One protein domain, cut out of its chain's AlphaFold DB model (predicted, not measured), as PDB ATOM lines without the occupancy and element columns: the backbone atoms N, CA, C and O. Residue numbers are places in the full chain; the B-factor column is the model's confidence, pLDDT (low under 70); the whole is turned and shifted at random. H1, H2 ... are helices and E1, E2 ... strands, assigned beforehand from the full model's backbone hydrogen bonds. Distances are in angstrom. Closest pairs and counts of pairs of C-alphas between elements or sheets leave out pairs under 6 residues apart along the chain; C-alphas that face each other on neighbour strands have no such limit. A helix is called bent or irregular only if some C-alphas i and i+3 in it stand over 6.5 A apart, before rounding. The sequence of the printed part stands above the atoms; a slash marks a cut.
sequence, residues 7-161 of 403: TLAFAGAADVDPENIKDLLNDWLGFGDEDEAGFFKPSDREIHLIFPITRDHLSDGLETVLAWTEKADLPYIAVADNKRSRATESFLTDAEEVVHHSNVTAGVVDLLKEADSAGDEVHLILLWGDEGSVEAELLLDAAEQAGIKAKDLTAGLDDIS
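AT A GLANCE: This is residues 7 to 161 of the 403 residues of an uncharacterized protein of Streptomyces sp. BK022 (UniProt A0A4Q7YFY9). A strongly twisted sheet of seven strands runs through the middle of the domain, with H4 and H5 packed on one face and H2 and H3 on the other; the sheet curls round H4. H1 is not on the sheet but packs on H2, and after it residues 30 to 46 make a long loop whose C-alphas lie 15 to 26 A from the mean of all C-alphas. The printed part has 155 residues with five named helices and seven named strands, in the order E1 H1 E2 H2 E3 H3 E4 H4 E5 H5 E6 E7, and its class is mixed, helices and strands. The sheet runs E4 E3 E2 E1 E5 E6 E7 and is mixed: neighbours are parallel from E4 to E6, and E7 is antiparallel to E6. The whole is compact, with a radius of gyration of the C-alphas of 14.5 A and a rounded outline of 43 by 35 by 34 A.

IN THESE COORDINATES: Start in the sheet: find C-alpha 7 at (173.054, 143.705, 124.601), where E1, residues 7 to 12, sets out on its 17.2 A. On one side of it come E2, residues 47 to 52 and 16.9 A long, E3, residues 76 to 80, and the edge strand E4, residues 97 to 100. On the other side come E5, residues 121 to 127 and 19.6 A long, E6, residues 149 to 152, and the edge strand E7, residues 158 to 160, which ends at C-alpha 160, (188.795, 150.516, 124.797). The longest helix, H4, residues 104 to 118, runs 21.2 A from C-alpha 104 at (170.408, 160.116, 120.870). Look then for H5, residues 134 to 145, 16.7 A; H2, residues 60 to 71, 16.8 A; H1, residues 18 to 29, 15.8 A; and H3, residues 86 to 94, which is only just irregular, C-alphas 87 and 90 being 7.0 A apart.

HOW THE PARTS SIT: Between E1 and E5 you find N 125 and O 9 at 2.7 A, within hydrogen-bond range. The same holds for N 50 and O 8 of E2 and E1, 2.8 A; N 77 and O 49 of E3 and E2, 2.8 A; N 99 and O 78 of E4 and E3, 2.8 A; and N 126 and O 151 of E5 and E6, 2.8 A. E6 and E7 form a hairpin, with N 160 and O 150 at 2.9 A. The sheet and the helices on its two faces make three layers: H4 and H5 are on one face of the sheet, and H2 and H3 are on the other. H5 lies over E1 and E5 at a height of 9.0 A, its closest C-alphas to E1 being Ala 136 and Gly 12, 4.9 A. H4 touches H5 with residues 105 to 109 alone, at a shallow tilt of 32 degrees, the same way; the closest C-alphas are Thr 105 and Leu 139, 5.5 A. On the opposite face H2 lies over E1, and only just over E2 with 3 C-alphas, at a height of 9.2 A. H3 lies over E3 at a height of 10.5 A; H2 and H3 are only just apart, 8.2 A. H1 touches H2 at a steep tilt of 56 degrees, the closest C-alphas being Pro 18 and Thr 64, 6.6 A. Four strand-helix-strand units, each two parallel neighbour strands with a helix between, have right-handed crossovers: E1 H1 E2, E2 H2 E3, E3 H3 E4 and E5 H5 E6. Every O i to N i+4 pair is within hydrogen-bond range in H1, H2, H4 and H5, and 3 of 5 are in H3.

THE WHOLE: The two C-alphas farthest apart are those of Glu 36 and Gln 145, 44.1 A. The printed part has no cut. The link from H1 to E2, 17 residues, is long; those from E2 to H2 and from E5 to H5 are short, and the others are tight. The mean pLDDT of the printed part is 96.1, and no printed residue is under 70.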
ATOM      1  N   THR A   7     173.581 142.475 125.187       98.56
ATOM      2  CA  THR A   7     173.054 143.705 124.601       98.56
ATOM      3  C   THR A   7     174.213 144.555 124.101       98.56
ATOM      4  O   THR A   7     175.121 144.905 124.860       98.56
ATOM      5  N   LEU A   8     174.200 144.857 122.805       98.44
ATOM      6  CA  LEU A   8     175.259 145.584 122.111       98.44
ATOM      7  C   LEU A   8     174.712 146.890 121.548       98.44
ATOM      8  O   LEU A   8     173.729 146.874 120.810       98.44
ATOM      9  N   ALA A   9     175.381 148.004 121.825       98.50
ATOM     10  CA  ALA A   9     175.193 149.230 121.050       98.50
ATOM     11  C   ALA A   9     176.350 149.427 120.078       98.50
ATOM     12  O   ALA A   9     177.482 149.099 120.421       98.50
ATOM     13  N   PHE A  10     176.090 150.009 118.908       98.31
ATOM     14  CA  PHE A  10     177.132 150.344 117.936       98.31
ATOM     15  C   PHE A  10     177.240 151.853 117.727       98.31
ATOM     16  O   PHE A  10     176.227 152.545 117.670       98.31
ATOM     17  N   ALA A  11     178.459 152.367 117.573       97.62
ATOM     18  CA  ALA A  11     178.712 153.741 117.137       97.62
ATOM     19  C   ALA A  11     180.069 153.865 116.443       97.62
ATOM     20  O   ALA A  11     180.924 153.004 116.608       97.62
ATOM     21  N   GLY A  12     180.287 154.943 115.692       96.56
ATOM     22  CA  GLY A  12     181.554 155.205 115.009       96.56
ATOM     23  C   GLY A  12     181.392 155.435 113.519       96.56
ATOM     24  O   GLY A  12     180.353 155.132 112.932       96.56
ATOM     25  N   ALA A  13     182.430 156.008 112.919       95.94
ATOM     26  CA  ALA A  13     182.448 156.387 111.510       95.94
ATOM     27  C   ALA A  13     183.480 155.620 110.682       95.94
ATOM     28  O   ALA A  13     183.551 155.833 109.475       95.94
ATOM     29  N   ALA A  14     184.278 154.753 111.309       96.69
ATOM     30  CA  ALA A  14     185.304 154.022 110.591       96.69
ATOM     31  C   ALA A  14     184.696 153.032 109.599       96.69
ATOM     32  O   ALA A  14     183.742 152.315 109.911       96.69
ATOM     33  N   ASP A  15     185.311 152.959 108.423       95.56
ATOM     34  CA  ASP A  15     185.024 151.909 107.461       95.56
ATOM     35  C   ASP A  15     185.499 150.569 108.028       95.56
ATOM     36  O   ASP A  15     186.646 150.424 108.459       95.56
ATOM     37  N   VAL A  16     184.619 149.572 108.013       94.00
ATOM     38  CA  VAL A  16     184.944 148.214 108.451       94.00
ATOM     39  C   VAL A  16     184.696 147.265 107.296       94.00
ATOM     40  O   VAL A  16     183.635 147.284 106.676       94.00
ATOM     41  N   ASP A  17     185.685 146.419 107.009       95.62
ATOM     42  CA  ASP A  17     185.531 145.376 106.001       95.62
ATOM     43  C   ASP A  17     184.411 144.403 106.429       95.62
ATOM     44  O   ASP A  17     184.463 143.875 107.548       95.62
ATOM     45  N   PRO A  18     183.409 144.127 105.573       95.69
ATOM     46  CA  PRO A  18     182.377 143.134 105.855       95.69
ATOM     47  C   PRO A  18     182.926 141.759 106.272       95.69
ATOM     48  O   PRO A  18     182.287 141.073 107.070       95.69
ATOM     49  N   GLU A  19     184.091 141.349 105.751       94.75
ATOM     50  CA  GLU A  19     184.747 140.095 106.142       94.75
ATOM     51  C   GLU A  19     185.236 140.150 107.596       94.75
ATOM     52  O   GLU A  19     185.023 139.198 108.344       94.75
ATOM     53  N   ASN A  20     185.775 141.289 108.047       93.88
ATOM     54  CA  ASN A  20     186.192 141.469 109.441       93.88
ATOM     55  C   ASN A  20     184.998 141.457 110.401       93.88
ATOM     56  O   ASN A  20     185.082 140.848 111.464       93.88
ATOM     57  N   ILE A  21     183.881 142.102 110.036       94.88
ATOM     58  CA  ILE A  21     182.649 142.069 110.846       94.88
ATOM     59  C   ILE A  21     182.185 140.625 111.009       94.88
ATOM     60  O   ILE A  21     181.908 140.186 112.123       94.88
ATOM     61  N   LYS A  22     182.138 139.883 109.897       94.31
ATOM     62  CA  LYS A  22     181.755 138.475 109.885       94.31
ATOM     63  C   LYS A  22     182.676 137.651 110.778       94.31
ATOM     64  O   LYS A  22     182.172 136.948 111.642       94.31
ATOM     65  N   ASP A  23     183.989 137.746 110.609       94.31
ATOM     66  CA  ASP A  23     184.933 136.918 111.359       94.31
ATOM     67  C   ASP A  23     184.915 137.245 112.862       94.31
ATOM     68  O   ASP A  23     184.841 136.337 113.689       94.31
ATOM     69  N   LEU A  24     184.914 138.532 113.226       96.00
ATOM     70  CA  LEU A  24     184.984 138.970 114.621       96.00
ATOM     71  C   LEU A  24     183.656 138.792 115.359       96.00
ATOM     72  O   LEU A  24     183.630 138.187 116.432       96.00
ATOM     73  N   LEU A  25     182.548 139.306 114.812       96.56
ATOM     74  CA  LEU A  25     181.256 139.232 115.498       96.56
ATOM     75  C   LEU A  25     180.700 137.811 115.493       96.56
ATOM     76  O   LEU A  25     180.129 137.402 116.502       96.56
ATOM     77  N   ASN A  26     180.880 137.028 114.421       95.75
ATOM     78  CA  ASN A  26     180.347 135.666 114.412       95.75
ATOM     79  C   ASN A  26     181.094 134.760 115.387       95.75
ATOM     80  O   ASN A  26     180.437 134.028 116.126       95.75
ATOM     81  N   ASP A  27     182.430 134.827 115.436       95.19
ATOM     82  CA  ASP A  27     183.208 134.038 116.400       95.19
ATOM     83  C   ASP A  27     182.884 134.465 117.838       95.19
ATOM     84  O   ASP A  27     182.598 133.630 118.701       95.19
ATOM     85  N   TRP A  28     182.821 135.776 118.089       95.88
ATOM     86  CA  TRP A  28     182.554 136.303 119.424       95.88
ATOM     87  C   TRP A  28     181.136 135.995 119.928       95.88
ATOM     88  O   TRP A  28     180.952 135.612 121.088       95.88
ATOM     89  N   LEU A  29     180.130 136.124 119.061       96.12
ATOM     90  CA  LEU A  29     178.726 135.878 119.403       96.12
ATOM     91  C   LEU A  29     178.318 134.413 119.235       96.12
ATOM     92  O   LEU A  29     177.232 134.036 119.674       96.12
ATOM     93  N   GLY A  30     179.182 133.567 118.671       95.31
ATOM     94  CA  GLY A  30     178.949 132.135 118.509       95.31
ATOM     95  C   GLY A  30     177.996 131.782 117.365       95.31
ATOM     96  O   GLY A  30     177.294 130.772 117.452       95.31
ATOM     97  N   PHE A  31     177.951 132.597 116.313       95.81
ATOM     98  CA  PHE A  31     177.299 132.217 115.062       95.81
ATOM     99  C   PHE A  31     178.113 131.128 114.355       95.81
ATOM    100  O   PHE A  31     179.341 131.099 114.421       95.81
ATOM    101  N   GLY A  32     177.424 130.199 113.693       92.69
ATOM    102  CA  GLY A  32     178.099 129.191 112.872       92.69
ATOM    103  C   GLY A  32     178.376 129.677 111.450       92.69
ATOM    104  O   GLY A  32     178.026 130.796 111.080       92.69
ATOM    105  N   ASP A  33     178.959 128.789 110.642       93.88
ATOM    106  CA  ASP A  33     179.192 129.029 109.215       93.88
ATOM    107  C   ASP A  33     177.900 129.434 108.479       93.88
ATOM    108  O   ASP A  33     176.792 129.042 108.865       93.88
ATOM    109  N   GLU A  34     178.061 130.192 107.392       94.25
ATOM    110  CA  GLU A  34     176.965 130.529 106.480       94.25
ATOM    111  C   GLU A  34     176.410 129.276 105.794       94.25
ATOM    112  O   GLU A  34     177.152 128.375 105.387       94.25
ATOM    113  N   ASP A  35     175.089 129.233 105.634       93.06
ATOM    114  CA  ASP A  35     174.421 128.215 104.838       93.06
ATOM    115  C   ASP A  35     174.486 128.513 103.325       93.06
ATOM    116  O   ASP A  35     175.050 129.507 102.869       93.06
ATOM    117  N   GLU A  36     173.901 127.633 102.505       95.06
ATOM    118  CA  GLU A  36     173.865 127.812 101.043       95.06
ATOM    119  C   GLU A  36     173.100 129.075 100.599       95.06
ATOM    120  O   GLU A  36     173.251 129.509  99.455       95.06
ATOM    121  N   ALA A  37     172.268 129.650 101.474       91.69
ATOM    122  CA  ALA A  37     171.511 130.872 101.232       91.69
ATOM    123  C   ALA A  37     172.232 132.135 101.746       91.69
ATOM    124  O   ALA A  37     171.754 133.239 101.483       91.69
ATOM    125  N   GLY A  38     173.391 131.988 102.397       90.62
ATOM    126  CA  GLY A  38     174.194 133.089 102.926       90.62
ATOM    127  C   GLY A  38     173.746 133.593 104.299       90.62
ATOM    128  O   GLY A  38     174.193 134.663 104.704       90.62
ATOM    129  N   PHE A  39     172.880 132.855 105.001       91.56
ATOM    130  CA  PHE A  39     172.472 133.172 106.371       91.56
ATOM    131  C   PHE A  39     173.378 132.466 107.371       91.56
ATOM    132  O   PHE A  39     173.793 131.322 107.160       91.56
ATOM    133  N   PHE A  40     173.668 133.131 108.485       93.38
ATOM    134  CA  PHE A  40     174.453 132.525 109.553       93.38
ATOM    135  C   PHE A  40     173.623 131.495 110.314       93.38
ATOM    136  O   PHE A  40     172.440 131.691 110.593       93.38
ATOM    137  N   LYS A  41     174.256 130.392 110.721       95.19
ATOM    138  CA  LYS A  41     173.625 129.495 111.690       95.19
ATOM    139  C   LYS A  41     173.419 130.263 113.009       95.19
ATOM    140  O   LYS A  41     174.404 130.804 113.517       95.19
ATOM    141  N   PRO A  42     172.201 130.264 113.586       94.31
ATOM    142  CA  PRO A  42     171.873 131.100 114.735       94.31
ATOM    143  C   PRO A  42     172.747 130.775 115.946       94.31
ATOM    144  O   PRO A  42     173.109 129.614 116.170       94.31
ATOM    145  N   SER A  43     173.049 131.813 116.724       95.00
ATOM    146  CA  SER A  43     173.740 131.687 118.004       95.00
ATOM    147  C   SER A  43     172.861 130.991 119.053       95.00
ATOM    148  O   SER A  43     171.634 131.075 119.031       95.00
ATOM    149  N   ASP A  44     173.505 130.324 120.015       94.88
ATOM    150  CA  ASP A  44     172.850 129.805 121.224       94.88
ATOM    151  C   ASP A  44     172.564 130.915 122.263       94.88
ATOM    152  O   ASP A  44     171.999 130.633 123.328       94.88
ATOM    153  N   ARG A  45     173.008 132.154 122.005       95.06
ATOM    154  CA  ARG A  45     172.817 133.327 122.867       95.06
ATOM    155  C   ARG A  45     171.665 134.185 122.355       95.06
ATOM    156  O   ARG A  45     171.489 134.351 121.154       95.06
ATOM    157  N   GLU A  46     170.921 134.760 123.289       97.00
ATOM    158  CA  GLU A  46     169.987 135.846 122.997       97.00
ATOM    159  C   GLU A  46     170.789 137.142 122.844       97.00
ATOM    160  O   GLU A  46     171.635 137.444 123.691       97.00
ATOM    161  N   ILE A  47     170.596 137.838 121.725       97.94
ATOM    162  CA  ILE A  47     171.386 139.006 121.329       97.94
ATOM    163  C   ILE A  47     170.417 140.149 121.046       97.94
ATOM    164  O   ILE A  47     169.532 140.007 120.204       97.94
ATOM    165  N   HIS A  48     170.615 141.276 121.721       98.44
ATOM    166  CA  HIS A  48     169.880 142.515 121.493       98.44
ATOM    167  C   HIS A  48     170.827 143.568 120.927       98.44
ATOM    168  O   HIS A  48     171.940 143.750 121.425       98.44
ATOM    169  N   LEU A  49     170.395 144.260 119.877       98.56
ATOM    170  CA  LEU A  49     171.210 145.256 119.193       98.56
ATOM    171  C   LEU A  49     170.550 146.630 119.291       98.56
ATOM    172  O   LEU A  49     169.339 146.758 119.117       98.56
ATOM    173  N   ILE A  50     171.355 147.655 119.548       98.75
ATOM    174  CA  ILE A  50     170.929 149.049 119.660       98.75
ATOM    175  C   ILE A  50     171.740 149.878 118.663       98.75
ATOM    176  O   ILE A  50     172.972 149.862 118.684       98.75
ATOM    177  N   PHE A  51     171.054 150.644 117.817       98.56
ATOM    178  CA  PHE A  51     171.702 151.518 116.840       98.56
ATOM    179  C   PHE A  51     171.237 152.971 116.980       98.56
ATOM    180  O   PHE A  51     170.030 153.227 116.976       98.56
ATOM    181  N   PRO A  52     172.157 153.948 117.041       98.19
ATOM    182  CA  PRO A  52     171.821 155.353 116.875       98.19
ATOM    183  C   PRO A  52     171.566 155.651 115.389       98.19
ATOM    184  O   PRO A  52     172.493 155.795 114.596       98.19
ATOM    185  N   ILE A  53     170.297 155.760 114.995       97.88
ATOM    186  CA  ILE A  53     169.884 155.989 113.603       97.88
ATOM    187  C   ILE A  53     169.485 157.458 113.421       97.88
ATOM    188  O   ILE A  53     168.308 157.821 113.374       97.88
ATOM    189  N   THR A  54     170.488 158.327 113.305       97.19
ATOM    190  CA  THR A  54     170.319 159.720 112.864       97.19
ATOM    191  C   THR A  54     171.341 160.082 111.803       97.19
ATOM    192  O   THR A  54     172.299 159.351 111.581       97.19
ATOM    193  N   ARG A  55     171.151 161.223 111.132       95.94
ATOM    194  CA  ARG A  55     172.061 161.671 110.071       95.94
ATOM    195  C   ARG A  55     173.514 161.816 110.538       95.94
ATOM    196  O   ARG A  55     174.407 161.588 109.736       95.94
ATOM    197  N   ASP A  56     173.716 162.227 111.785       95.50
ATOM    198  CA  ASP A  56     175.052 162.504 112.321       95.50
ATOM    199  C   ASP A  56     175.720 161.229 112.861       95.50
ATOM    200  O   ASP A  56     176.937 161.158 112.940       95.50
ATOM    201  N   HIS A  57     174.928 160.205 113.198       96.44
ATOM    202  CA  HIS A  57     175.442 158.949 113.749       96.44
ATOM    203  C   HIS A  57     175.564 157.846 112.697       96.44
ATOM    204  O   HIS A  57     176.408 156.976 112.854       96.44
ATOM    205  N   LEU A  58     174.742 157.853 111.645       96.69
ATOM    206  CA  LEU A  58     174.735 156.804 110.628       96.69
ATOM    207  C   LEU A  58     175.889 157.006 109.633       96.69
ATOM    208  O   LEU A  58     175.839 157.893 108.781       96.69
ATOM    209  N   SER A  59     176.911 156.164 109.758       96.50
ATOM    210  CA  SER A  59     178.086 156.099 108.887       96.50
ATOM    211  C   SER A  59     178.039 154.888 107.950       96.50
ATOM    212  O   SER A  59     177.322 153.924 108.219       96.50
ATOM    213  N   ASP A  60     178.864 154.888 106.900       96.69
ATOM    214  CA  ASP A  60     179.012 153.751 105.975       96.69
ATOM    215  C   ASP A  60     179.431 152.460 106.721       96.69
ATOM    216  O   ASP A  60     178.948 151.359 106.430       96.69
ATOM    217  N   GLY A  61     180.270 152.590 107.755       96.69
ATOM    218  CA  GLY A  61     180.629 151.490 108.652       96.69
ATOM    219  C   GLY A  61     179.424 150.918 109.404       96.69
ATOM    220  O   GLY A  61     179.225 149.702 109.425       96.69
ATOM    221  N   LEU A  62     178.570 151.775 109.971       97.19
ATOM    222  CA  LEU A  62     177.350 151.333 110.654       97.19
ATOM    223  C   LEU A  62     176.312 150.750 109.695       97.19
ATOM    224  O   LEU A  62     175.672 149.760 110.044       97.19
ATOM    225  N   GLU A  63     176.174 151.292 108.483       97.75
ATOM    226  CA  GLU A  63     175.345 150.683 107.434       97.75
ATOM    227  C   GLU A  63     175.816 149.256 107.115       97.75
ATOM    228  O   GLU A  63     175.001 148.350 106.928       97.75
ATOM    229  N   THR A  64     177.130 149.020 107.136       97.75
ATOM    230  CA  THR A  64     177.705 147.685 106.937       97.75
ATOM    231  C   THR A  64     177.365 146.734 108.093       97.75
ATOM    232  O   THR A  64     177.011 145.576 107.854       97.75
ATOM    233  N   VAL A  65     177.397 147.209 109.344       97.88
ATOM    234  CA  VAL A  65     176.972 146.418 110.519       97.88
ATOM    235  C   VAL A  65     175.462 146.140 110.496       97.88
ATOM    236  O   VAL A  65     175.032 145.035 110.829       97.88
ATOM    237  N   LEU A  66     174.639 147.093 110.054       97.94
ATOM    238  CA  LEU A  66     173.196 146.892 109.865       97.94
ATOM    239  C   LEU A  66     172.915 145.838 108.784       97.94
ATOM    240  O   LEU A  66     172.084 144.954 108.983       97.94
ATOM    241  N   ALA A  67     173.665 145.848 107.681       96.94
ATOM    242  CA  ALA A  67     173.564 144.806 106.658       96.94
ATOM    243  C   ALA A  67     173.998 143.422 107.181       96.94
ATOM    244  O   ALA A  67     173.431 142.399 106.791       96.94
ATOM    245  N   TRP A  68     174.998 143.359 108.069       97.19
ATOM    246  CA  TRP A  68     175.351 142.121 108.776       97.19
ATOM    247  C   TRP A  68     174.222 141.660 109.709       97.19
ATOM    248  O   TRP A  68     173.893 140.475 109.721       97.19
ATOM    249  N   THR A  69     173.583 142.593 110.416       97.31
ATOM    250  CA  THR A  69     172.451 142.337 111.323       97.31
ATOM    251  C   THR A  69     171.278 141.683 110.587       97.31
ATOM    252  O   THR A  69     170.741 140.679 111.053       97.31
ATOM    253  N   GLU A  70     170.947 142.176 109.388       96.12
ATOM    254  CA  GLU A  70     169.919 141.587 108.518       96.12
ATOM    255  C   GLU A  70     170.275 140.145 108.104       96.12
ATOM    256  O   GLU A  70     169.439 139.245 108.176       96.12
ATOM    257  N   LYS A  71     171.536 139.884 107.727       95.44
ATOM    258  CA  LYS A  71     172.005 138.526 107.375       95.44
ATOM    259  C   LYS A  71     172.030 137.564 108.561       95.44
ATOM    260  O   LYS A  71     171.921 136.351 108.368       95.44
ATOM    261  N   ALA A  72     172.208 138.091 109.768       96.31
ATOM    262  CA  ALA A  72     172.149 137.332 111.009       96.31
ATOM    263  C   ALA A  72     170.715 137.073 111.493       96.31
ATOM    264  O   ALA A  72     170.551 136.342 112.468       96.31
ATOM    265  N   ASP A  73     169.702 137.632 110.812       96.69
ATOM    266  CA  ASP A  73     168.288 137.586 111.210       96.69
ATOM    267  C   ASP A  73     168.090 138.058 112.664       96.69
ATOM    268  O   ASP A  73     167.334 137.477 113.445       96.69
ATOM    269  N   LEU A  74     168.846 139.093 113.053       96.94
ATOM    270  CA  LEU A  74     168.794 139.674 114.389       96.94
ATOM    271  C   LEU A  74     167.903 140.921 114.390       96.94
ATOM    272  O   LEU A  74     168.123 141.829 113.584       96.94
ATOM    273  N   PRO A  75     166.929 141.018 115.307       97.88
ATOM    274  CA  PRO A  75     166.189 142.251 115.483       97.88
ATOM    275  C   PRO A  75     167.057 143.319 116.159       97.88
ATOM    276  O   PRO A  75     168.024 143.017 116.867       97.88
ATOM    277  N   TYR A  76     166.695 144.585 115.962       98.69
ATOM    278  CA  TYR A  76     167.386 145.706 116.586       98.69
ATOM    279  C   TYR A  76     166.446 146.845 116.978       98.69
ATOM    280  O   TYR A  76     165.392 147.055 116.371       98.69
ATOM    281  N   ILE A  77     166.883 147.603 117.981       98.75
ATOM    282  CA  ILE A  77     166.247 148.822 118.472       98.75
ATOM    283  C   ILE A  77     166.970 150.023 117.860       98.75
ATOM    284  O   ILE A  77     168.183 150.187 118.014       98.75
ATOM    285  N   ALA A  78     166.227 150.890 117.180       98.56
ATOM    286  CA  ALA A  78     166.750 152.141 116.651       98.56
ATOM    287  C   ALA A  78     166.487 153.294 117.628       98.56
ATOM    288  O   ALA A  78     165.341 153.597 117.958       98.56
ATOM    289  N   VAL A  79     167.545 153.991 118.040       98.50
ATOM    290  CA  VAL A  79     167.451 155.249 118.790       98.50
ATOM    291  C   VAL A  79     167.580 156.403 117.809       98.50
ATOM    292  O   VAL A  79     168.606 156.558 117.149       98.50
ATOM    293  N   ALA A  80     166.540 157.222 117.702       98.00
ATOM    294  CA  ALA A  80     166.467 158.294 116.715       98.00
ATOM    295  C   ALA A  80     166.025 159.613 117.346       98.00
ATOM    296  O   ALA A  80     165.355 159.634 118.377       98.00
ATOM    297  N   ASP A  81     166.348 160.730 116.703       96.31
ATOM    298  CA  ASP A  81     165.745 162.013 117.049       96.31
ATOM    299  C   ASP A  81     164.389 162.194 116.334       96.31
ATOM    300  O   ASP A  81     163.881 161.308 115.638       96.31
ATOM    301  N   ASN A  82     163.753 163.351 116.525       93.12
ATOM    302  CA  ASN A  82     162.495 163.674 115.841       93.12
ATOM    303  C   ASN A  82     162.704 164.095 114.370       93.12
ATOM    304  O   ASN A  82     161.729 164.324 113.648       93.12
ATOM    305  N   LYS A  83     163.952 164.235 113.902       91.50
ATOM    306  CA  LYS A  83     164.277 164.731 112.563       91.50
ATOM    307  C   LYS A  83     164.443 163.557 111.608       91.50
ATOM    308  O   LYS A  83     165.534 163.060 111.352       91.50
ATOM    309  N   ARG A  84     163.339 163.155 110.982       87.81
ATOM    310  CA  ARG A  84     163.387 162.117 109.945       87.81
ATOM    311  C   ARG A  84     164.099 162.622 108.694       87.81
ATOM    312  O   ARG A  84     163.726 163.644 108.117       87.81
ATOM    313  N   SER A  85     165.094 161.866 108.245       93.19
ATOM    314  CA  SER A  85     165.715 162.034 106.935       93.19
ATOM    315  C   SER A  85     165.353 160.854 106.032       93.19
ATOM    316  O   SER A  85     165.116 159.751 106.517       93.19
ATOM    317  N   ARG A  86     165.348 161.060 104.710       93.44
ATOM    318  CA  ARG A  86     165.132 159.956 103.756       93.44
ATOM    319  C   ARG A  86     166.212 158.877 103.839       93.44
ATOM    320  O   ARG A  86     165.920 157.735 103.527       93.44
ATOM    321  N   ALA A  87     167.435 159.252 104.217       91.81
ATOM    322  CA  ALA A  87     168.548 158.312 104.348       91.81
ATOM    323  C   ALA A  87     168.339 157.356 105.531       91.81
ATOM    324  O   ALA A  87     168.639 156.179 105.435       91.81
ATOM    325  N   THR A  88     167.750 157.851 106.621       96.44
ATOM    326  CA  THR A  88     167.496 157.065 107.835       96.44
ATOM    327  C   THR A  88     166.170 156.299 107.791       96.44
ATOM    328  O   THR A  88     165.963 155.385 108.576       96.44
ATOM    329  N   GLU A  89     165.238 156.677 106.910       96.50
ATOM    330  CA  GLU A  89     163.856 156.171 106.912       96.50
ATOM    331  C   GLU A  89     163.743 154.669 106.622       96.50
ATOM    332  O   GLU A  89     162.894 154.013 107.224       96.50
ATOM    333  N   SER A  90     164.597 154.117 105.752       96.25
ATOM    334  CA  SER A  90     164.632 152.671 105.496       96.25
ATOM    335  C   SER A  90     164.989 151.903 106.765       96.25
ATOM    336  O   SER A  90     164.200 151.084 107.217       96.25
ATOM    337  N   PHE A  91     166.094 152.269 107.418       97.19
ATOM    338  CA  PHE A  91     166.548 151.619 108.649       97.19
ATOM    339  C   PHE A  91     165.517 151.749 109.781       97.19
ATOM    340  O   PHE A  91     165.187 150.783 110.451       97.19
ATOM    341  N   LEU A  92     164.896 152.920 109.948       97.31
ATOM    342  CA  LEU A  92     163.837 153.088 110.954       97.31
ATOM    343  C   LEU A  92     162.586 152.238 110.681       97.31
ATOM    344  O   LEU A  92     161.827 151.974 111.608       97.31
ATOM    345  N   THR A  93     162.334 151.859 109.427       97.44
ATOM    346  CA  THR A  93     161.197 151.000 109.061       97.44
ATOM    347  C   THR A  93     161.494 149.526 109.328       97.44
ATOM    348  O   THR A  93     160.574 148.779 109.656       97.44
ATOM    349  N   ASP A  94     162.760 149.132 109.198       97.75
ATOM    350  CA  ASP A  94     163.214 147.751 109.371       97.75
ATOM    351  C   ASP A  94     163.532 147.408 110.841       97.75
ATOM    352  O   ASP A  94     163.620 146.232 111.190       97.75
ATOM    353  N   ALA A  95     163.685 148.416 111.706       98.06
ATOM    354  CA  ALA A  95     163.881 148.240 113.144       98.06
ATOM    355  C   ALA A  95     162.672 147.564 113.820       98.06
ATOM    356  O   ALA A  95     161.518 147.852 113.494       98.06
ATOM    357  N   GLU A  96     162.927 146.710 114.816       98.31
ATOM    358  CA  GLU A  96     161.864 146.088 115.621       98.31
ATOM    359  C   GLU A  96     161.149 147.140 116.480       98.31
ATOM    360  O   GLU A  96     159.919 147.165 116.574       98.31
ATOM    361  N   GLU A  97     161.933 148.040 117.069       98.31
ATOM    362  CA  GLU A  97     161.455 149.149 117.881       98.31
ATOM    363  C   GLU A  97     162.213 150.434 117.535       98.31
ATOM    364  O   GLU A  97     163.420 150.422 117.289       98.31
ATOM    365  N   VAL A  98     161.497 151.562 117.540       98.31
ATOM    366  CA  VAL A  98     162.079 152.896 117.358       98.31
ATOM    367  C   VAL A  98     161.818 153.727 118.607       98.31
ATOM    368  O   VAL A  98     160.675 154.086 118.897       98.31
ATOM    369  N   VAL A  99     162.889 154.082 119.316       98.31
ATOM    370  CA  VAL A  99     162.844 154.916 120.520       98.31
ATOM    371  C   VAL A  99     163.303 156.330 120.165       98.31
ATOM    372  O   VAL A  99     164.429 156.550 119.719       98.31
ATOM    373  N   HIS A 100     162.421 157.310 120.364       97.75
ATOM    374  CA  HIS A 100     162.714 158.707 120.046       97.75
ATOM    375  C   HIS A 100     163.308 159.459 121.247       97.75
ATOM    376  O   HIS A 100     162.655 159.590 122.282       97.75
ATOM    377  N   HIS A 101     164.509 160.023 121.087       97.56
ATOM    378  CA  HIS A 101     165.194 160.851 122.087       97.56
ATOM    379  C   HIS A 101     165.676 162.184 121.501       97.56
ATOM    380  O   HIS A 101     166.157 162.255 120.374       97.56
ATOM    381  N   SER A 102     165.601 163.261 122.289       94.44
ATOM    382  CA  SER A 102     166.176 164.562 121.906       94.44
ATOM    383  C   SER A 102     167.707 164.542 121.880       94.44
ATOM    384  O   SER A 102     168.315 165.254 121.085       94.44
ATOM    385  N   ASN A 103     168.316 163.719 122.736       95.81
ATOM    386  CA  ASN A 103     169.736 163.402 122.742       95.81
ATOM    387  C   ASN A 103     169.891 161.891 122.526       95.81
ATOM    388  O   ASN A 103     169.644 161.100 123.435       95.81
ATOM    389  N   VAL A 104     170.271 161.513 121.307       97.38
ATOM    390  CA  VAL A 104     170.408 160.116 120.870       97.38
ATOM    391  C   VAL A 104     171.459 159.381 121.693       97.38
ATOM    392  O   VAL A 104     171.196 158.280 122.159       97.38
ATOM    393  N   THR A 105     172.604 160.018 121.946       97.69
ATOM    394  CA  THR A 105     173.688 159.476 122.772       97.69
ATOM    395  C   THR A 105     173.187 159.081 124.162       97.69
ATOM    396  O   THR A 105     173.428 157.969 124.622       97.69
ATOM    397  N   ALA A 106     172.421 159.967 124.810       97.06
ATOM    398  CA  ALA A 106     171.819 159.675 126.108       97.06
ATOM    399  C   ALA A 106     170.805 158.522 126.024       97.06
ATOM    400  O   ALA A 106     170.837 157.636 126.870       97.06
ATOM    401  N   GLY A 107     169.965 158.495 124.983       98.19
ATOM    402  CA  GLY A 107     168.997 157.416 124.769       98.19
ATOM    403  C   GLY A 107     169.652 156.040 124.605       98.19
ATOM    404  O   GLY A 107     169.196 155.073 125.207       98.19
ATOM    405  N   VAL A 108     170.760 155.954 123.861       98.50
ATOM    406  CA  VAL A 108     171.532 154.705 123.724       98.50
ATOM    407  C   VAL A 108     172.083 154.254 125.080       98.50
ATOM    408  O   VAL A 108     171.921 153.092 125.450       98.50
ATOM    409  N   VAL A 109     172.694 155.159 125.853       98.38
ATOM    410  CA  VAL A 109     173.240 154.824 127.180       98.38
ATOM    411  C   VAL A 109     172.146 154.426 128.172       98.38
ATOM    412  O   VAL A 109     172.364 153.528 128.985       98.38
ATOM    413  N   ASP A 110     170.974 155.058 128.119       98.38
ATOM    414  CA  ASP A 110     169.843 154.715 128.981       98.38
ATOM    415  C   ASP A 110     169.344 153.287 128.707       98.38
ATOM    416  O   ASP A 110     169.168 152.520 129.656       98.38
ATOM    417  N   LEU A 111     169.222 152.889 127.432       98.50
ATOM    418  CA  LEU A 111     168.862 151.515 127.055       98.50
ATOM    419  C   LEU A 111     169.920 150.491 127.493       98.50
ATOM    420  O   LEU A 111     169.580 149.429 128.010       98.50
ATOM    421  N   LEU A 112     171.209 150.817 127.352       98.50
ATOM    422  CA  LEU A 112     172.292 149.948 127.826       98.50
ATOM    423  C   LEU A 112     172.251 149.764 129.353       98.50
ATOM    424  O   LEU A 112     172.432 148.651 129.845       98.50
ATOM    425  N   LYS A 113     171.973 150.826 130.121       98.25
ATOM    426  CA  LYS A 113     171.810 150.744 131.587       98.25
ATOM    427  C   LYS A 113     170.590 149.928 131.997       98.25
ATOM    428  O   LYS A 113     170.627 149.246 133.024       98.25
ATOM    429  N   GLU A 114     169.501 150.037 131.242       98.25
ATOM    430  CA  GLU A 114     168.300 149.235 131.464       98.25
ATOM    431  C   GLU A 114     168.601 147.743 131.276       98.25
ATOM    432  O   GLU A 114     168.284 146.950 132.166       98.25
ATOM    433  N   ALA A 115     169.305 147.380 130.200       98.25
ATOM    434  CA  ALA A 115     169.749 146.009 129.943       98.25
ATOM    435  C   ALA A 115     170.710 145.482 131.030       98.25
ATOM    436  O   ALA A 115     170.522 144.379 131.547       98.25
ATOM    437  N   ASP A 116     171.684 146.289 131.466       97.94
ATOM    438  CA  ASP A 116     172.611 145.913 132.548       97.94
ATOM    439  C   ASP A 116     171.851 145.664 133.862       97.94
ATOM    440  O   ASP A 116     172.059 144.668 134.560       97.94
ATOM    441  N   SER A 117     170.858 146.510 134.156       97.69
ATOM    442  CA  SER A 117     169.976 146.346 135.317       97.69
ATOM    443  C   SER A 117     169.083 145.101 135.225       97.69
ATOM    444  O   SER A 117     168.698 144.548 136.261       97.69
ATOM    445  N   ALA A 118     168.753 144.649 134.010       97.81
ATOM    446  CA  ALA A 118     168.030 143.404 133.753       97.81
ATOM    447  C   ALA A 118     168.917 142.149 133.896       97.81
ATOM    448  O   ALA A 118     168.393 141.041 134.051       97.81
ATOM    449  N   GLY A 119     170.242 142.321 133.955       97.25
ATOM    450  CA  GLY A 119     171.224 141.249 134.120       97.25
ATOM    451  C   GLY A 119     171.839 140.748 132.813       97.25
ATOM    452  O   GLY A 119     172.449 139.666 132.819       97.25
ATOM    453  N   ASP A 120     171.678 141.508 131.731       98.12
ATOM    454  CA  ASP A 120     172.321 141.248 130.448       98.12
ATOM    455  C   ASP A 120     173.819 141.549 130.523       98.12
ATOM    456  O   ASP A 120     174.291 142.363 131.315       98.12
ATOM    457  N   GLU A 121     174.594 140.890 129.669       97.56
ATOM    458  CA  GLU A 121     175.962 141.311 129.398       97.56
ATOM    459  C   GLU A 121     175.929 142.499 128.429       97.56
ATOM    460  O   GLU A 121     175.453 142.359 127.306       97.56
ATOM    461  N   VAL A 122     176.433 143.663 128.841       98.31
ATOM    462  CA  VAL A 122     176.301 144.901 128.059       98.31
ATOM    463  C   VAL A 122     177.651 145.397 127.555       98.31
ATOM    464  O   VAL A 122     178.599 145.523 128.332       98.31
ATOM    465  N   HIS A 123     177.725 145.711 126.257       98.19
ATOM    466  CA  HIS A 123     178.912 146.297 125.628       98.19
ATOM    467  C   HIS A 123     178.544 147.418 124.650       98.19
ATOM    468  O   HIS A 123     177.552 147.338 123.927       98.19
ATOM    469  N   LEU A 124     179.394 148.440 124.591       98.19
ATOM    470  CA  LEU A 124     179.430 149.415 123.507       98.19
ATOM    471  C   LEU A 124     180.483 148.975 122.481       98.19
ATOM    472  O   LEU A 124     181.650 148.816 122.821       98.19
ATOM    473  N   ILE A 125     180.090 148.780 121.230       98.06
ATOM    474  CA  ILE A 125     180.981 148.420 120.128       98.06
ATOM    475  C   ILE A 125     181.256 149.666 119.287       98.06
ATOM    476  O   ILE A 125     180.340 150.292 118.753       98.06
ATOM    477  N   LEU A 126     182.527 150.029 119.167       97.69
ATOM    478  CA  LEU A 126     182.978 151.221 118.468       97.69
ATOM    479  C   LEU A 126     183.640 150.866 117.143       97.69
ATOM    480  O   LEU A 126     184.496 149.989 117.069       97.69
ATOM    481  N   LEU A 127     183.251 151.581 116.096       97.31
ATOM    482  CA  LEU A 127     183.923 151.635 114.808       97.31
ATOM    483  C   LEU A 127     184.857 152.850 114.854       97.31
ATOM    484  O   LEU A 127     184.552 153.899 114.277       97.31
ATOM    485  N   TRP A 128     185.929 152.737 115.648       94.50
ATOM    486  CA  TRP A 128     186.779 153.874 116.006       94.50
ATOM    487  C   TRP A 128     187.655 154.334 114.837       94.50
ATOM    488  O   TRP A 128     187.631 155.509 114.469       94.50
ATOM    489  N   GLY A 129     188.368 153.402 114.194       91.38
ATOM    490  CA  GLY A 129     189.310 153.726 113.122       91.38
ATOM    491  C   GLY A 129     190.493 154.555 113.626       91.38
ATOM    492  O   GLY A 129     190.842 154.498 114.801       91.38
ATOM    493  N   ASP A 130     191.117 155.329 112.738       88.12
ATOM    494  CA  ASP A 130     192.317 156.102 113.097       88.12
ATOM    495  C   ASP A 130     191.994 157.395 113.869       88.12
ATOM    496  O   ASP A 130     192.765 157.805 114.736       88.12
ATOM    497  N   GLU A 131     190.869 158.048 113.554       85.75
ATOM    498  CA  GLU A 131     190.543 159.394 114.058       85.75
ATOM    499  C   GLU A 131     189.348 159.429 115.025       85.75
ATOM    500  O   GLU A 131     189.144 160.448 115.680       85.75
ATOM    501  N   GLY A 132     188.572 158.345 115.154       87.06
ATOM    502  CA  GLY A 132     187.298 158.385 115.874       87.06
ATOM    503  C   GLY A 132     186.260 159.282 115.184       87.06
ATOM    504  O   GLY A 132     186.496 159.874 114.130       87.06
ATOM    505  N   SER A 133     185.068 159.385 115.767       94.50
ATOM    506  CA  SER A 133     184.091 160.417 115.401       94.50
ATOM    507  C   SER A 133     183.614 161.133 116.655       94.50
ATOM    508  O   SER A 133     183.587 160.536 117.730       94.50
ATOM    509  N   VAL A 134     183.198 162.394 116.523       94.88
ATOM    510  CA  VAL A 134     182.727 163.196 117.667       94.88
ATOM    511  C   VAL A 134     181.551 162.505 118.362       94.88
ATOM    512  O   VAL A 134     181.481 162.449 119.584       94.88
ATOM    513  N   GLU A 135     180.632 161.926 117.592       95.50
ATOM    514  CA  GLU A 135     179.481 161.190 118.112       95.50
ATOM    515  C   GLU A 135     179.903 159.924 118.873       95.50
ATOM    516  O   GLU A 135     179.312 159.602 119.907       95.50
ATOM    517  N   ALA A 136     180.933 159.220 118.392       95.75
ATOM    518  CA  ALA A 136     181.473 158.033 119.046       95.75
ATOM    519  C   ALA A 136     182.246 158.372 120.325       95.75
ATOM    520  O   ALA A 136     182.072 157.673 121.319       95.75
ATOM    521  N   GLU A 137     183.028 159.455 120.327       95.56
ATOM    522  CA  GLU A 137     183.695 159.992 121.520       95.56
ATOM    523  C   GLU A 137     182.673 160.347 122.605       95.56
ATOM    524  O   GLU A 137     182.768 159.876 123.735       95.56
ATOM    525  N   LEU A 138     181.632 161.107 122.246       95.88
ATOM    526  CA  LEU A 138     180.573 161.488 123.183       95.88
ATOM    527  C   LEU A 138     179.838 160.270 123.758       95.88
ATOM    528  O   LEU A 138     179.477 160.267 124.939       95.88
ATOM    529  N   LEU A 139     179.587 159.246 122.936       96.38
ATOM    530  CA  LEU A 139     178.938 158.021 123.397       96.38
ATOM    531  C   LEU A 139     179.856 157.187 124.286       96.38
ATOM    532  O   LEU A 139     179.386 156.636 125.281       96.38
ATOM    533  N   LEU A 140     181.145 157.125 123.961       96.25
ATOM    534  CA  LEU A 140     182.145 156.444 124.767       96.25
ATOM    535  C   LEU A 140     182.286 157.086 126.148       96.25
ATOM    536  O   LEU A 140     182.159 156.380 127.143       96.25
ATOM    537  N   ASP A 141     182.438 158.409 126.218       95.81
ATOM    538  CA  ASP A 141     182.503 159.150 127.482       95.81
ATOM    539  C   ASP A 141     181.263 158.884 128.351       95.81
ATOM    540  O   ASP A 141     181.350 158.656 129.562       95.81
ATOM    541  N   ALA A 142     180.075 158.901 127.736       96.19
ATOM    542  CA  ALA A 142     178.818 158.655 128.434       96.19
ATOM    543  C   ALA A 142     178.674 157.192 128.899       96.19
ATOM    544  O   ALA A 142     178.133 156.942 129.982       96.19
ATOM    545  N   ALA A 143     179.166 156.234 128.110       96.56
ATOM    546  CA  ALA A 143     179.200 154.816 128.455       96.56
ATOM    547  C   ALA A 143     180.211 154.525 129.576       96.56
ATOM    548  O   ALA A 143     179.880 153.810 130.523       96.56
ATOM    549  N   GLU A 144     181.393 155.139 129.546       95.94
ATOM    550  CA  GLU A 144     182.409 155.001 130.593       95.94
ATOM    551  C   GLU A 144     181.910 155.561 131.931       95.94
ATOM    552  O   GLU A 144     181.995 154.890 132.962       95.94
ATOM    553  N   GLN A 145     181.271 156.736 131.922       95.69
ATOM    554  CA  GLN A 145     180.611 157.295 133.110       95.69
ATOM    555  C   GLN A 145     179.498 156.389 133.660       95.69
ATOM    556  O   GLN A 145     179.174 156.448 134.849       95.69
ATOM    557  N   ALA A 146     178.899 155.559 132.805       96.38
ATOM    558  CA  ALA A 146     177.909 154.559 133.181       96.38
ATOM    559  C   ALA A 146     178.522 153.225 133.644       96.38
ATOM    560  O   ALA A 146     177.780 152.367 134.114       96.38
ATOM    561  N   GLY A 147     179.842 153.046 133.533       96.12
ATOM    562  CA  GLY A 147     180.523 151.782 133.813       96.12
ATOM    563  C   GLY A 147     180.306 150.707 132.742       96.12
ATOM    564  O   GLY A 147     180.527 149.528 133.017       96.12
ATOM    565  N   ILE A 148     179.867 151.092 131.539       97.38
ATOM    566  CA  ILE A 148     179.669 150.186 130.404       97.38
ATOM    567  C   ILE A 148     181.010 149.989 129.698       97.38
ATOM    568  O   ILE A 148     181.735 150.946 129.433       97.38
ATOM    569  N   LYS A 149     181.343 148.737 129.381       97.19
ATOM    570  CA  LYS A 149     182.582 148.409 128.670       97.19
ATOM    571  C   LYS A 149     182.458 148.752 127.194       97.19
ATOM    572  O   LYS A 149     181.454 148.409 126.571       97.19
ATOM    573  N   ALA A 150     183.499 149.364 126.644       97.50
ATOM    574  CA  ALA A 150     183.609 149.628 125.220       97.50
ATOM    575  C   ALA A 150     184.631 148.696 124.558       97.50
ATOM    576  O   ALA A 150     185.650 148.354 125.158       97.50
ATOM    577  N   LYS A 151     184.356 148.290 123.319       97.69
ATOM    578  CA  LYS A 151     185.217 147.441 122.492       97.69
ATOM    579  C   LYS A 151     185.390 148.040 121.109       97.69
ATOM    580  O   LYS A 151     184.429 148.574 120.564       97.69
ATOM    581  N   ASP A 152     186.570 147.901 120.521       97.00
ATOM    582  CA  ASP A 152     186.854 148.392 119.172       97.00
ATOM    583  C   ASP A 152     186.667 147.296 118.118       97.00
ATOM    584  O   ASP A 152     187.439 146.341 118.060       97.00
ATOM    585  N   LEU A 153     185.687 147.437 117.230       96.75
ATOM    586  CA  LEU A 153     185.497 146.499 116.125       96.75
ATOM    587  C   LEU A 153     186.636 146.568 115.096       96.75
ATOM    588  O   LEU A 153     186.974 145.552 114.493       96.75
ATOM    589  N   THR A 154     187.257 147.736 114.913       95.94
ATOM    590  CA  THR A 154     188.385 147.914 113.985       95.94
ATOM    591  C   THR A 154     189.684 147.314 114.518       95.94
ATOM    592  O   THR A 154     190.517 146.867 113.729       95.94
ATOM    593  N   ALA A 155     189.817 147.204 115.843       94.69
ATOM    594  CA  ALA A 155     190.952 146.580 116.521       94.69
ATOM    595  C   ALA A 155     190.611 145.196 117.108       94.69
ATOM    596  O   ALA A 155     191.097 144.821 118.169       94.69
ATOM    597  N   GLY A 156     189.769 144.404 116.434       95.56
ATOM    598  CA  GLY A 156     189.577 142.995 116.804       95.56
ATOM    599  C   GLY A 156     188.774 142.752 118.088       95.56
ATOM    600  O   GLY A 156     188.947 141.712 118.720       95.56
ATOM    601  N   LEU A 157     187.887 143.680 118.457       96.69
ATOM    602  CA  LEU A 157     187.096 143.700 119.697       96.69
ATOM    603  C   LEU A 157     187.927 143.858 120.981       96.69
ATOM    604  O   LEU A 157     187.481 143.450 122.069       96.69
ATOM    605  N   ASP A 158     189.105 144.475 120.859       96.06
ATOM    606  CA  ASP A 158     189.937 144.887 121.988       96.06
ATOM    607  C   ASP A 158     189.192 145.897 122.878       96.06
ATOM    608  O   ASP A 158     188.415 146.725 122.398       96.06
ATOM    609  N   ASP A 159     189.394 145.803 124.196       95.94
ATOM    610  CA  ASP A 159     188.747 146.698 125.160       95.94
ATOM    611  C   ASP A 159     189.313 148.121 125.018       95.94
ATOM    612  O   ASP A 159     190.517 148.339 125.170       95.94
ATOM    613  N   ILE A 160     188.435 149.098 124.777       92.12
ATOM    614  CA  ILE A 160     188.795 150.516 124.797       92.12
ATOM    615  C   ILE A 160     188.587 151.020 126.222       92.12
ATOM    616  O   ILE A 160     187.469 151.045 126.737       92.12
ATOM    617  N   SER A 161     189.669 151.458 126.851       83.44
ATOM    618  CA  SER A 161     189.611 152.240 128.082       83.44
ATOM    619  C   SER A 161     190.391 153.528 127.877       83.44
ATOM    620  O   SER A 161     191.606 153.468 127.669       83.44
TER     621      SER A 161